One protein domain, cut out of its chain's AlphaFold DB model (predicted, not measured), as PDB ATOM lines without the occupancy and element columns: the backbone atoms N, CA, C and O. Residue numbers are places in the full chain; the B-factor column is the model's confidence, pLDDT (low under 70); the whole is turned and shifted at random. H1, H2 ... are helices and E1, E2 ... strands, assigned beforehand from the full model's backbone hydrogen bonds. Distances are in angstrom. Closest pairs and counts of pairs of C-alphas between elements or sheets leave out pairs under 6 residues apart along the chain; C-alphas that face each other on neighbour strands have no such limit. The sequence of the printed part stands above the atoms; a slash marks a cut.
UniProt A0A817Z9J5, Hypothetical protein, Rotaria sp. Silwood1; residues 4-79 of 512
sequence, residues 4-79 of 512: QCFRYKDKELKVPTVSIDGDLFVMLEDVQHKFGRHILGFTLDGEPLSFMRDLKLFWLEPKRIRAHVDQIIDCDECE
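What this domain is: This is residues 4 to 79 of the 512 residues of the protein "Hypothetical protein" of Rotaria sp. Silwood1 (UniProt A0A817Z9J5). A strongly twisted, curled sheet of four strands, E2 E1 E7 E5, has one short helix, H1, packed on it, chiefly near its edge strands E2 and E5. E2 runs on into E3 of a smaller sheet, E3 E4 E6, and a long loop, residues 45 to 63, reaches out to Lys 56 at one end of the longest axis. The printed part has 76 residues, with one named helix and seven named strands in the order E1 E2 E3 E4 H1 E5 E6 E7; the class is mostly strand. The larger sheet is mixed and the smaller antiparallel. The whole is compact, with a radius of gyration of the C-alphas of 11.9 A and spans of 36 by 28 by 23 A.

How they stand to each other: In the larger sheet, E1, residues 4 to 8, and E2, residues 11 to 16, form an antiparallel hairpin, with N 6 and O 13 at 2.9 A. On the other side of E1, E7, residues 72 to 77, is parallel to it at 40 degrees, with N 75 and O 7 at 2.8 A. E5, residues 39 to 44, is antiparallel to E7, with N 43 and O 74 at 2.8 A. H1, residues 28 to 35, is on this sheet; its closest C-alphas to E2 are those of Val 31 and Val 15, 6.4 A, and to E5 those of Gln 32 and Ile 39, 6.0 A. Each O i to N i+4 pair in H1 is within hydrogen-bond range. E2 runs on into E3, residues 18 to 20, at 47 degrees. E3 and E4, residues 23 to 27, form a hairpin, with N 18 and O 25 at 2.8 A. E4 pairs with E6, residues 64 to 66, with N 26 and O 65 at 2.9 A; this pairing is staggered, over residues 25 to 27 of E4, while E3 pairs over 23 to 25. H1 is only just on this sheet, with 5 pairs of C-alphas within 10 A, and only grazes it. E4 and E7 are apart, for instance.

Where its parts are: E1 begins at C-alpha 4, (3.096, 32.819, -0.390), and measures 13.2 A. E2 measures 16.4 A, E3 6.5 A, E4 13.0 A, H1 10.6 A, E5 14.6 A and E6 6.8 A. E7 measures 16.5 A and ends at C-alpha 77, (-8.047, 19.317, -7.218).

The domain as a whole: The two C-alphas farthest apart are those of Asp 10 and Lys 56, 37.6 A. The printed part has no cut. The link from E5 to E6, 19 residues, is long; the others are tight. Mean pLDDT of the printed part is 94.4, and residue 79 is under 70.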
ATOM      1  N   GLN A   4       2.918  34.264  -0.451       98.06
ATOM      2  CA  GLN A   4       3.096  32.819  -0.390       98.06
ATOM      3  C   GLN A   4       3.290  32.255  -1.798       98.06
ATOM      4  O   GLN A   4       2.547  32.630  -2.707       98.06
ATOM      5  N   CYS A   5       4.253  31.351  -1.990       97.94
ATOM      6  CA  CYS A   5       4.371  30.604  -3.241       97.94
ATOM      7  C   CYS A   5       3.452  29.378  -3.208       97.94
ATOM      8  O   CYS A   5       3.465  28.623  -2.232       97.94
ATOM      9  N   PHE A   6       2.673  29.190  -4.270       98.12
ATOM     10  CA  PHE A   6       1.851  28.005  -4.490       98.12
ATOM     11  C   PHE A   6       2.258  27.326  -5.786       98.12
ATOM     12  O   PHE A   6       2.588  28.016  -6.757       98.12
ATOM     13  N   ARG A   7       2.172  25.997  -5.814       97.88
ATOM     14  CA  ARG A   7       2.383  25.186  -7.007       97.88
ATOM     15  C   ARG A   7       1.141  24.368  -7.311       97.88
ATOM     16  O   ARG A   7       0.545  23.758  -6.436       97.88
ATOM     17  N   TYR A   8       0.760  24.352  -8.576       96.56
ATOM     18  CA  TYR A   8      -0.317  23.516  -9.075       96.56
ATOM     19  C   TYR A   8       0.079  22.999 -10.454       96.56
ATOM     20  O   TYR A   8       0.294  23.792 -11.380       96.56
ATOM     21  N   LYS A   9       0.196  21.671 -10.587       92.94
ATOM     22  CA  LYS A   9       0.812  21.031 -11.762       92.94
ATOM     23  C   LYS A   9       2.206  21.653 -11.994       92.94
ATOM     24  O   LYS A   9       2.965  21.814 -11.043       92.94
ATOM     25  N   ASP A  10       2.516  22.082 -13.214       94.12
ATOM     26  CA  ASP A  10       3.814  22.683 -13.563       94.12
ATOM     27  C   ASP A  10       3.876  24.212 -13.357       94.12
ATOM     28  O   ASP A  10       4.781  24.877 -13.867       94.12
ATOM     29  N   LYS A  11       2.888  24.818 -12.677       96.69
ATOM     30  CA  LYS A  11       2.801  26.277 -12.503       96.69
ATOM     31  C   LYS A  11       3.026  26.689 -11.058       96.69
ATOM     32  O   LYS A  11       2.285  26.272 -10.175       96.69
ATOM     33  N   GLU A  12       3.966  27.607 -10.860       97.62
ATOM     34  CA  GLU A  12       4.225  28.259  -9.577       97.62
ATOM     35  C   GLU A  12       3.822  29.736  -9.638       97.62
ATOM     36  O   GLU A  12       4.262  30.475 -10.522       97.62
ATOM     37  N   LEU A  13       2.971  30.182  -8.713       97.62
ATOM     38  CA  LEU A  13       2.528  31.576  -8.625       97.62
ATOM     39  C   LEU A  13       2.589  32.068  -7.181       97.62
ATOM     40  O   LEU A  13       2.298  31.343  -6.233       97.62
ATOM     41  N   LYS A  14       2.916  33.353  -7.025       97.56
ATOM     42  CA  LYS A  14       2.882  34.038  -5.731       97.56
ATOM     43  C   LYS A  14       1.500  34.642  -5.484       97.56
ATOM     44  O   LYS A  14       0.986  35.387  -6.322       97.56
ATOM     45  N   VAL A  15       0.930  34.345  -4.322       97.75
ATOM     46  CA  VAL A  15      -0.364  34.854  -3.848       97.75
ATOM     47  C   VAL A  15      -0.107  35.807  -2.671       97.75
ATOM     48  O   VAL A  15       0.735  35.496  -1.822       97.75
ATOM     49  N   PRO A  16      -0.737  36.997  -2.622       97.50
ATOM     50  CA  PRO A  16      -0.526  37.948  -1.531       97.50
ATOM     51  C   PRO A  16      -0.949  37.358  -0.180       97.50
ATOM     52  O   PRO A  16      -1.908  36.594  -0.106       97.50
ATOM     53  N   THR A  17      -0.235  37.724   0.889       97.44
ATOM     54  CA  THR A  17      -0.619  37.362   2.260       97.44
ATOM     55  C   THR A  17      -1.257  38.540   2.994       97.44
ATOM     56  O   THR A  17      -0.964  39.707   2.719       97.44
ATOM     57  N   VAL A  18      -2.118  38.227   3.962       96.62
ATOM     58  CA  VAL A  18      -2.764  39.184   4.867       96.62
ATOM     59  C   VAL A  18      -2.273  38.929   6.289       96.62
ATOM     60  O   VAL A  18      -2.245  37.784   6.736       96.62
ATOM     61  N   SER A  19      -1.886  39.988   7.000       95.94
ATOM     62  CA  SER A  19      -1.461  39.909   8.402       95.94
ATOM     63  C   SER A  19      -2.667  40.053   9.329       95.94
ATOM     64  O   SER A  19      -3.355  41.070   9.270       95.94
ATOM     65  N   ILE A  20      -2.899  39.075  10.202       94.94
ATOM     66  CA  ILE A  20      -3.953  39.093  11.228       94.94
ATOM     67  C   ILE A  20      -3.305  38.678  12.549       94.94
ATOM     68  O   ILE A  20      -2.714  37.608  12.629       94.94
ATOM     69  N   ASP A  21      -3.366  39.545  13.562       93.12
ATOM     70  CA  ASP A  21      -2.778  39.309  14.893       93.12
ATOM     71  C   ASP A  21      -1.284  38.919  14.877       93.12
ATOM     72  O   ASP A  21      -0.797  38.191  15.736       93.12
ATOM     73  N   GLY A  22      -0.543  39.431  13.887       93.75
ATOM     74  CA  GLY A  22       0.891  39.176  13.703       93.75
ATOM     75  C   GLY A  22       1.226  37.923  12.888       93.75
ATOM     76  O   GLY A  22       2.363  37.793  12.439       93.75
ATOM     77  N   ASP A  23       0.248  37.058  12.623       96.38
ATOM     78  CA  ASP A  23       0.392  35.896  11.748       96.38
ATOM     79  C   ASP A  23       0.028  36.252  10.298       96.38
ATOM     80  O   ASP A  23      -0.855  37.072  10.030       96.38
ATOM     81  N   LEU A  24       0.694  35.606   9.338       97.31
ATOM     82  CA  LEU A  24       0.400  35.751   7.912       97.31
ATOM     83  C   LEU A  24      -0.531  34.636   7.434       97.31
ATOM     84  O   LEU A  24      -0.312  33.459   7.721       97.31
ATOM     85  N   PHE A  25      -1.534  35.008   6.644       97.69
ATOM     86  CA  PHE A  25      -2.518  34.095   6.068       97.69
ATOM     87  C   PHE A  25      -2.675  34.317   4.568       97.69
ATOM     88  O   PHE A  25      -2.426  35.412   4.064       97.69
ATOM     89  N   VAL A  26      -3.141  33.286   3.870       97.56
ATOM     90  CA  VAL A  26      -3.590  33.370   2.477       97.56
ATOM     91  C   VAL A  26      -5.071  33.025   2.420       97.56
ATOM     92  O   VAL A  26      -5.488  32.022   3.006       97.56
ATOM     93  N   MET A  27      -5.855  33.845   1.719       97.56
ATOM     94  CA  MET A  27      -7.281  33.595   1.501       97.56
ATOM     95  C   MET A  27      -7.477  32.575   0.378       97.56
ATOM     96  O   MET A  27      -6.784  32.622  -0.643       97.56
ATOM     97  N   LEU A  28      -8.432  31.661   0.549       95.94
ATOM     98  CA  LEU A  28      -8.761  30.655  -0.461       95.94
ATOM     99  C   LEU A  28      -9.147  31.311  -1.790       95.94
ATOM    100  O   LEU A  28      -8.728  30.852  -2.851       95.94
ATOM    101  N   GLU A  29      -9.910  32.400  -1.736       96.44
ATOM    102  CA  GLU A  29     -10.388  33.115  -2.915       96.44
ATOM    103  C   GLU A  29      -9.231  33.656  -3.765       96.44
ATOM    104  O   GLU A  29      -9.302  33.610  -4.995       96.44
ATOM    105  N   ASP A  30      -8.144  34.107  -3.134       97.12
ATOM    106  CA  ASP A  30      -6.971  34.635  -3.835       97.12
ATOM    107  C   ASP A  30      -6.202  33.525  -4.564       97.12
ATOM    108  O   ASP A  30      -5.751  33.714  -5.698       97.12
ATOM    109  N   VAL A  31      -6.100  32.338  -3.956       96.50
ATOM    110  CA  VAL A  31      -5.530  31.149  -4.610       96.50
ATOM    111  C   VAL A  31      -6.423  30.717  -5.774       96.50
ATOM    112  O   VAL A  31      -5.945  30.538  -6.896       96.50
ATOM    113  N   GLN A  32      -7.731  30.596  -5.541       95.25
ATOM    114  CA  GLN A  32      -8.697  30.173  -6.556       95.25
ATOM    115  C   GLN A  32      -8.780  31.152  -7.728       95.25
ATOM    116  O   GLN A  32      -9.013  30.744  -8.865       95.25
ATOM    117  N   HIS A  33      -8.551  32.442  -7.486       96.31
ATOM    118  CA  HIS A  33      -8.454  33.434  -8.548       96.31
ATOM    119  C   HIS A  33      -7.227  33.211  -9.448       96.31
ATOM    120  O   HIS A  33      -7.292  33.471 -10.648       96.31
ATOM    121  N   LYS A  34      -6.112  32.715  -8.894       96.38
ATOM    122  CA  LYS A  34      -4.866  32.463  -9.637       96.38
ATOM    123  C   LYS A  34      -4.844  31.116 -10.355       96.38
ATOM    124  O   LYS A  34      -4.367  31.055 -11.486       96.38
ATOM    125  N   PHE A  35      -5.344  30.062  -9.716       94.06
ATOM    126  CA  PHE A  35      -5.226  28.684 -10.210       94.06
ATOM    127  C   PHE A  35      -6.547  28.074 -10.700       94.06
ATOM    128  O   PHE A  35      -6.526  27.129 -11.483       94.06
ATOM    129  N   GLY A  36      -7.691  28.655 -10.330       91.81
ATOM    130  CA  GLY A  36      -9.028  28.193 -10.700       91.81
ATOM    131  C   GLY A  36      -9.874  27.797  -9.488       91.81
ATOM    132  O   GLY A  36      -9.368  27.428  -8.432       91.81
ATOM    133  N   ARG A  37     -11.203  27.852  -9.645       89.88
ATOM    134  CA  ARG A  37     -12.168  27.571  -8.560       89.88
ATOM    135  C   ARG A  37     -12.190  26.113  -8.077       89.88
ATOM    136  O   ARG A  37     -12.814  25.836  -7.062       89.88
ATOM    137  N   HIS A  38     -11.554  25.198  -8.802       87.50
ATOM    138  CA  HIS A  38     -11.502  23.768  -8.480       87.50
ATOM    139  C   HIS A  38     -10.450  23.425  -7.410       87.50
ATOM    140  O   HIS A  38     -10.472  22.319  -6.870       87.50
ATOM    141  N   ILE A  39      -9.558  24.363  -7.070       91.88
ATOM    142  CA  ILE A  39      -8.579  24.182  -5.996       91.88
ATOM    143  C   ILE A  39      -9.278  24.295  -4.647       91.88
ATOM    144  O   ILE A  39      -9.830  25.345  -4.297       91.88
ATOM    145  N   LEU A  40      -9.253  23.200  -3.898       90.06
ATOM    146  CA  LEU A  40      -9.849  23.108  -2.564       90.06
ATOM    147  C   LEU A  40      -8.928  22.413  -1.553       90.06
ATOM    148  O   LEU A  40      -9.158  22.560  -0.354       90.06
ATOM    149  N   GLY A  41      -7.908  21.685  -2.022       93.12
ATOM    150  CA  GLY A  41      -6.900  21.030  -1.194       93.12
ATOM    151  C   GLY A  41      -5.554  21.746  -1.255       93.12
ATOM    152  O   GLY A  41      -5.196  22.333  -2.278       93.12
ATOM    153  N   PHE A  42      -4.825  21.697  -0.143       96.25
ATOM    154  CA  PHE A  42      -3.484  22.251  -0.018       96.25
ATOM    155  C   PHE A  42      -2.600  21.276   0.740       96.25
ATOM    156  O   PHE A  42      -3.013  20.770   1.784       96.25
ATOM    157  N   THR A  43      -1.380  21.073   0.264       96.38
ATOM    158  CA  THR A  43      -0.369  20.247   0.917       96.38
ATOM    159  C   THR A  43       0.947  21.010   1.039       96.38
ATOM    160  O   THR A  43       1.288  21.855   0.214       96.38
ATOM    161  N   LEU A  44       1.683  20.760   2.116       96.88
ATOM    162  CA  LEU A  44       3.006  21.321   2.361       96.88
ATOM    163  C   LEU A  44       3.939  20.168   2.698       96.88
ATOM    164  O   LEU A  44       3.704  19.458   3.672       96.88
ATOM    165  N   ASP A  45       4.958  19.954   1.865       95.12
ATOM    166  CA  ASP A  45       5.862  18.802   1.970       95.12
ATOM    167  C   ASP A  45       5.109  17.447   2.009       95.12
ATOM    168  O   ASP A  45       5.536  16.494   2.657       95.12
ATOM    169  N   GLY A  46       3.970  17.367   1.306       92.81
ATOM    170  CA  GLY A  46       3.091  16.193   1.254       92.81
ATOM    171  C   GLY A  46       2.059  16.091   2.385       92.81
ATOM    172  O   GLY A  46       1.156  15.261   2.298       92.81
ATOM    173  N   GLU A  47       2.132  16.941   3.412       95.50
ATOM    174  CA  GLU A  47       1.181  16.949   4.530       95.50
ATOM    175  C   GLU A  47      -0.002  17.897   4.258       95.50
ATOM    176  O   GLU A  47       0.213  19.043   3.850       95.50
ATOM    177  N   PRO A  48      -1.262  17.479   4.488       95.19
ATOM    178  CA  PRO A  48      -2.434  18.298   4.193       95.19
ATOM    179  C   PRO A  48      -2.560  19.493   5.145       95.19
ATOM    180  O   PRO A  48      -2.624  19.353   6.368       95.19
ATOM    181  N   LEU A  49      -2.689  20.689   4.575       95.69
ATOM    182  CA  LEU A  49      -2.969  21.910   5.319       95.69
ATOM    183  C   LEU A  49      -4.474  22.063   5.549       95.69
ATOM    184  O   LEU A  49      -5.287  22.053   4.626       95.69
ATOM    185  N   SER A  50      -4.852  22.260   6.812       93.69
ATOM    186  CA  SER A  50      -6.237  22.544   7.189       93.69
ATOM    187  C   SER A  50      -6.541  24.040   7.125       93.69
ATOM    188  O   SER A  50      -5.729  24.871   7.534       93.69
ATOM    189  N   PHE A  51      -7.757  24.387   6.698       96.56
ATOM    190  CA  PHE A  51      -8.278  25.740   6.881       96.56
ATOM    191  C   PHE A  51      -8.371  26.093   8.365       96.56
ATOM    192  O   PHE A  51      -8.710  25.252   9.205       96.56
ATOM    193  N   MET A  52      -8.100  27.359   8.670       95.81
ATOM    194  CA  MET A  52      -8.142  27.871  10.031       95.81
ATOM    195  C   MET A  52      -9.554  27.745  10.617       95.81
ATOM    196  O   MET A  52     -10.557  28.041   9.960       95.81
ATOM    197  N   ARG A  53      -9.617  27.323  11.881       95.25
ATOM    198  CA  ARG A  53     -10.857  27.172  12.645       95.25
ATOM    199  C   ARG A  53     -10.842  28.075  13.868       95.25
ATOM    200  O   ARG A  53      -9.775  28.397  14.386       95.25
ATOM    201  N   ASP A  54     -12.019  28.482  14.319       92.75
ATOM    202  CA  ASP A  54     -12.173  29.190  15.584       92.75
ATOM    203  C   ASP A  54     -12.028  28.237  16.791       92.75
ATOM    204  O   ASP A  54     -11.869  27.022  16.648       92.75
ATOM    205  N   LEU A  55     -12.114  28.784  18.008       92.31
ATOM    206  CA  LEU A  55     -12.029  28.004  19.253       92.31
ATOM    207  C   LEU A  55     -13.153  26.962  19.415       92.31
ATOM    208  O   LEU A  55     -13.057  26.087  20.271       92.31
ATOM    209  N   LYS A  56     -14.219  27.050  18.616       93.12
ATOM    210  CA  LYS A  56     -15.347  26.111  18.598       93.12
ATOM    211  C   LYS A  56     -15.242  25.105  17.448       93.12
ATOM    212  O   LYS A  56     -16.185  24.351  17.226       93.12
ATOM    213  N   LEU A  57     -14.103  25.065  16.752       88.81
ATOM    214  CA  LEU A  57     -13.834  24.213  15.593       88.81
ATOM    215  C   LEU A  57     -14.693  24.531  14.356       88.81
ATOM    216  O   LEU A  57     -14.726  23.721  13.426       88.81
ATOM    217  N   PHE A  58     -15.339  25.698  14.297       87.88
ATOM    218  CA  PHE A  58     -15.983  26.168  13.073       87.88
ATOM    219  C   PHE A  58     -14.947  26.753  12.124       87.88
ATOM    220  O   PHE A  58     -13.968  27.365  12.547       87.88
ATOM    221  N   TRP A  59     -15.156  26.556  10.825       90.69
ATOM    222  CA  TRP A  59     -14.300  27.152   9.807       90.69
ATOM    223  C   TRP A  59     -14.441  28.668   9.848       90.69
ATOM    224  O   TRP A  59     -15.549  29.198   9.936       90.69
ATOM    225  N   LEU A  60     -13.307  29.360   9.809       92.62
ATOM    226  CA  LEU A  60     -13.302  30.811   9.737       92.62
ATOM    227  C   LEU A  60     -13.677  31.250   8.320       92.62
ATOM    228  O   LEU A  60     -13.114  30.743   7.354       92.62
ATOM    229  N   GLU A  61     -14.584  32.223   8.217       93.00
ATOM    230  CA  GLU A  61     -14.949  32.877   6.959       93.00
ATOM    231  C   GLU A  61     -14.376  34.313   6.939       93.00
ATOM    232  O   GLU A  61     -14.521  35.036   7.933       93.00
ATOM    233  N   PRO A  62     -13.680  34.741   5.866       93.38
ATOM    234  CA  PRO A  62     -13.325  33.948   4.687       93.38
ATOM    235  C   PRO A  62     -12.296  32.852   5.008       93.38
ATOM    236  O   PRO A  62     -11.454  33.009   5.912       93.38
ATOM    237  N   LYS A  63     -12.380  31.745   4.257       96.12
ATOM    238  CA  LYS A  63     -11.492  30.587   4.403       96.12
ATOM    239  C   LYS A  63     -10.053  30.984   4.147       96.12
ATOM    240  O   LYS A  63      -9.716  31.573   3.124       96.12
ATOM    241  N   ARG A  64      -9.183  30.598   5.072       96.81
ATOM    242  CA  ARG A  64      -7.765  30.939   5.017       96.81
ATOM    243  C   ARG A  64      -6.895  29.839   5.583       96.81
ATOM    244  O   ARG A  64      -7.320  29.111   6.483       96.81
ATOM    245  N   ILE A  65      -5.679  29.757   5.065       97.44
ATOM    246  CA  ILE A  65      -4.607  28.907   5.585       97.44
ATOM    247  C   ILE A  65      -3.464  29.793   6.079       97.44
ATOM    248  O   ILE A  65      -3.300  30.926   5.614       97.44
ATOM    249  N   ARG A  66      -2.689  29.300   7.045       97.19
ATOM    250  CA  ARG A  66      -1.477  29.986   7.502       97.19
ATOM    251  C   ARG A  66      -0.450  30.021   6.364       97.19
ATOM    252  O   ARG A  66      -0.309  29.050   5.627       97.19
ATOM    253  N   ALA A  67       0.236  31.150   6.204       96.62
ATOM    254  CA  ALA A  67       1.285  31.309   5.207       96.62
ATOM    255  C   ALA A  67       2.624  30.753   5.722       96.62
ATOM    256  O   ALA A  67       3.008  30.978   6.868       96.62
ATOM    257  N   HIS A  68       3.346  30.086   4.831       96.81
ATOM    258  CA  HIS A  68       4.685  29.528   4.981       96.81
ATOM    259  C   HIS A  68       5.595  30.171   3.924       96.81
ATOM    260  O   HIS A  68       5.904  29.567   2.898       96.81
ATOM    261  N   VAL A  69       5.952  31.443   4.137       94.44
ATOM    262  CA  VAL A  69       6.521  32.333   3.101       94.44
ATOM    263  C   VAL A  69       7.823  31.837   2.460       94.44
ATOM    264  O   VAL A  69       8.129  32.244   1.340       94.44
ATOM    265  N   ASP A  70       8.543  30.938   3.133       95.88
ATOM    266  CA  ASP A  70       9.800  30.344   2.663       95.88
ATOM    267  C   ASP A  70       9.621  28.947   2.034       95.88
ATOM    268  O   ASP A  70      10.598  28.314   1.638       95.88
ATOM    269  N   GLN A  71       8.383  28.455   1.936       97.44
ATOM    270  CA  GLN A  71       8.044  27.143   1.381       97.44
ATOM    271  C   GLN A  71       7.049  27.269   0.217       97.44
ATOM    272  O   GLN A  71       6.427  28.314   0.010       97.44
ATOM    273  N   ILE A  72       6.901  26.197  -0.562       97.50
ATOM    274  CA  ILE A  72       5.926  26.098  -1.654       97.50
ATOM    275  C   ILE A  72       4.768  25.230  -1.166       97.50
ATOM    276  O   ILE A  72       4.993  24.117  -0.704       97.50
ATOM    277  N   ILE A  73       3.542  25.746  -1.263       98.12
ATOM    278  CA  ILE A  73       2.329  24.984  -0.948       98.12
ATOM    279  C   ILE A  73       1.791  24.382  -2.245       98.12
ATOM    280  O   ILE A  73       1.479  25.113  -3.186       98.12
ATOM    281  N   ASP A  74       1.676  23.063  -2.291       97.56
ATOM    282  CA  ASP A  74       1.070  22.338  -3.399       97.56
ATOM    283  C   ASP A  74      -0.462  22.430  -3.314       97.56
ATOM    284  O   ASP A  74      -1.057  22.378  -2.237       97.56
ATOM    285  N   CYS A  75      -1.111  22.644  -4.454       96.44
ATOM    286  CA  CYS A  75      -2.562  22.708  -4.577       96.44
ATOM    287  C   CYS A  75      -3.106  21.413  -5.183       96.44
ATOM    288  O   CYS A  75      -2.599  20.956  -6.206       96.44
ATOM    289  N   ASP A  76      -4.212  20.917  -4.634       91.62
ATOM    290  CA  ASP A  76      -4.877  19.699  -5.098       91.62
ATOM    291  C   ASP A  76      -6.293  19.997  -5.624       91.62
ATOM    292  O   ASP A  76      -7.050  20.797  -5.048       91.62
ATOM    293  N   GLU A  77      -6.663  19.339  -6.730       87.56
ATOM    294  CA  GLU A  77      -8.047  19.317  -7.218       87.56
ATOM    295  C   GLU A  77      -8.856  18.381  -6.320       87.56
ATOM    296  O   GLU A  77      -8.455  17.246  -6.069       87.56
ATOM    297  N   CYS A  78     -10.012  18.828  -5.835       73.94
ATOM    298  CA  CYS A  78     -10.951  17.896  -5.224       73.94
ATOM    299  C   CYS A  78     -11.672  17.159  -6.360       73.94
ATOM    300  O   CYS A  78     -12.329  17.814  -7.172       73.94
ATOM    301  N   GLU A  79     -11.523  15.831  -6.438       60.47
ATOM    302  CA  GLU A  79     -12.239  14.953  -7.377       60.47
ATOM    303  C   GLU A  79     -13.757  15.014  -7.107       60.47
ATOM    304  O   GLU A  79     -14.342  14.154  -6.454       60.47
TER     305      GLU A  79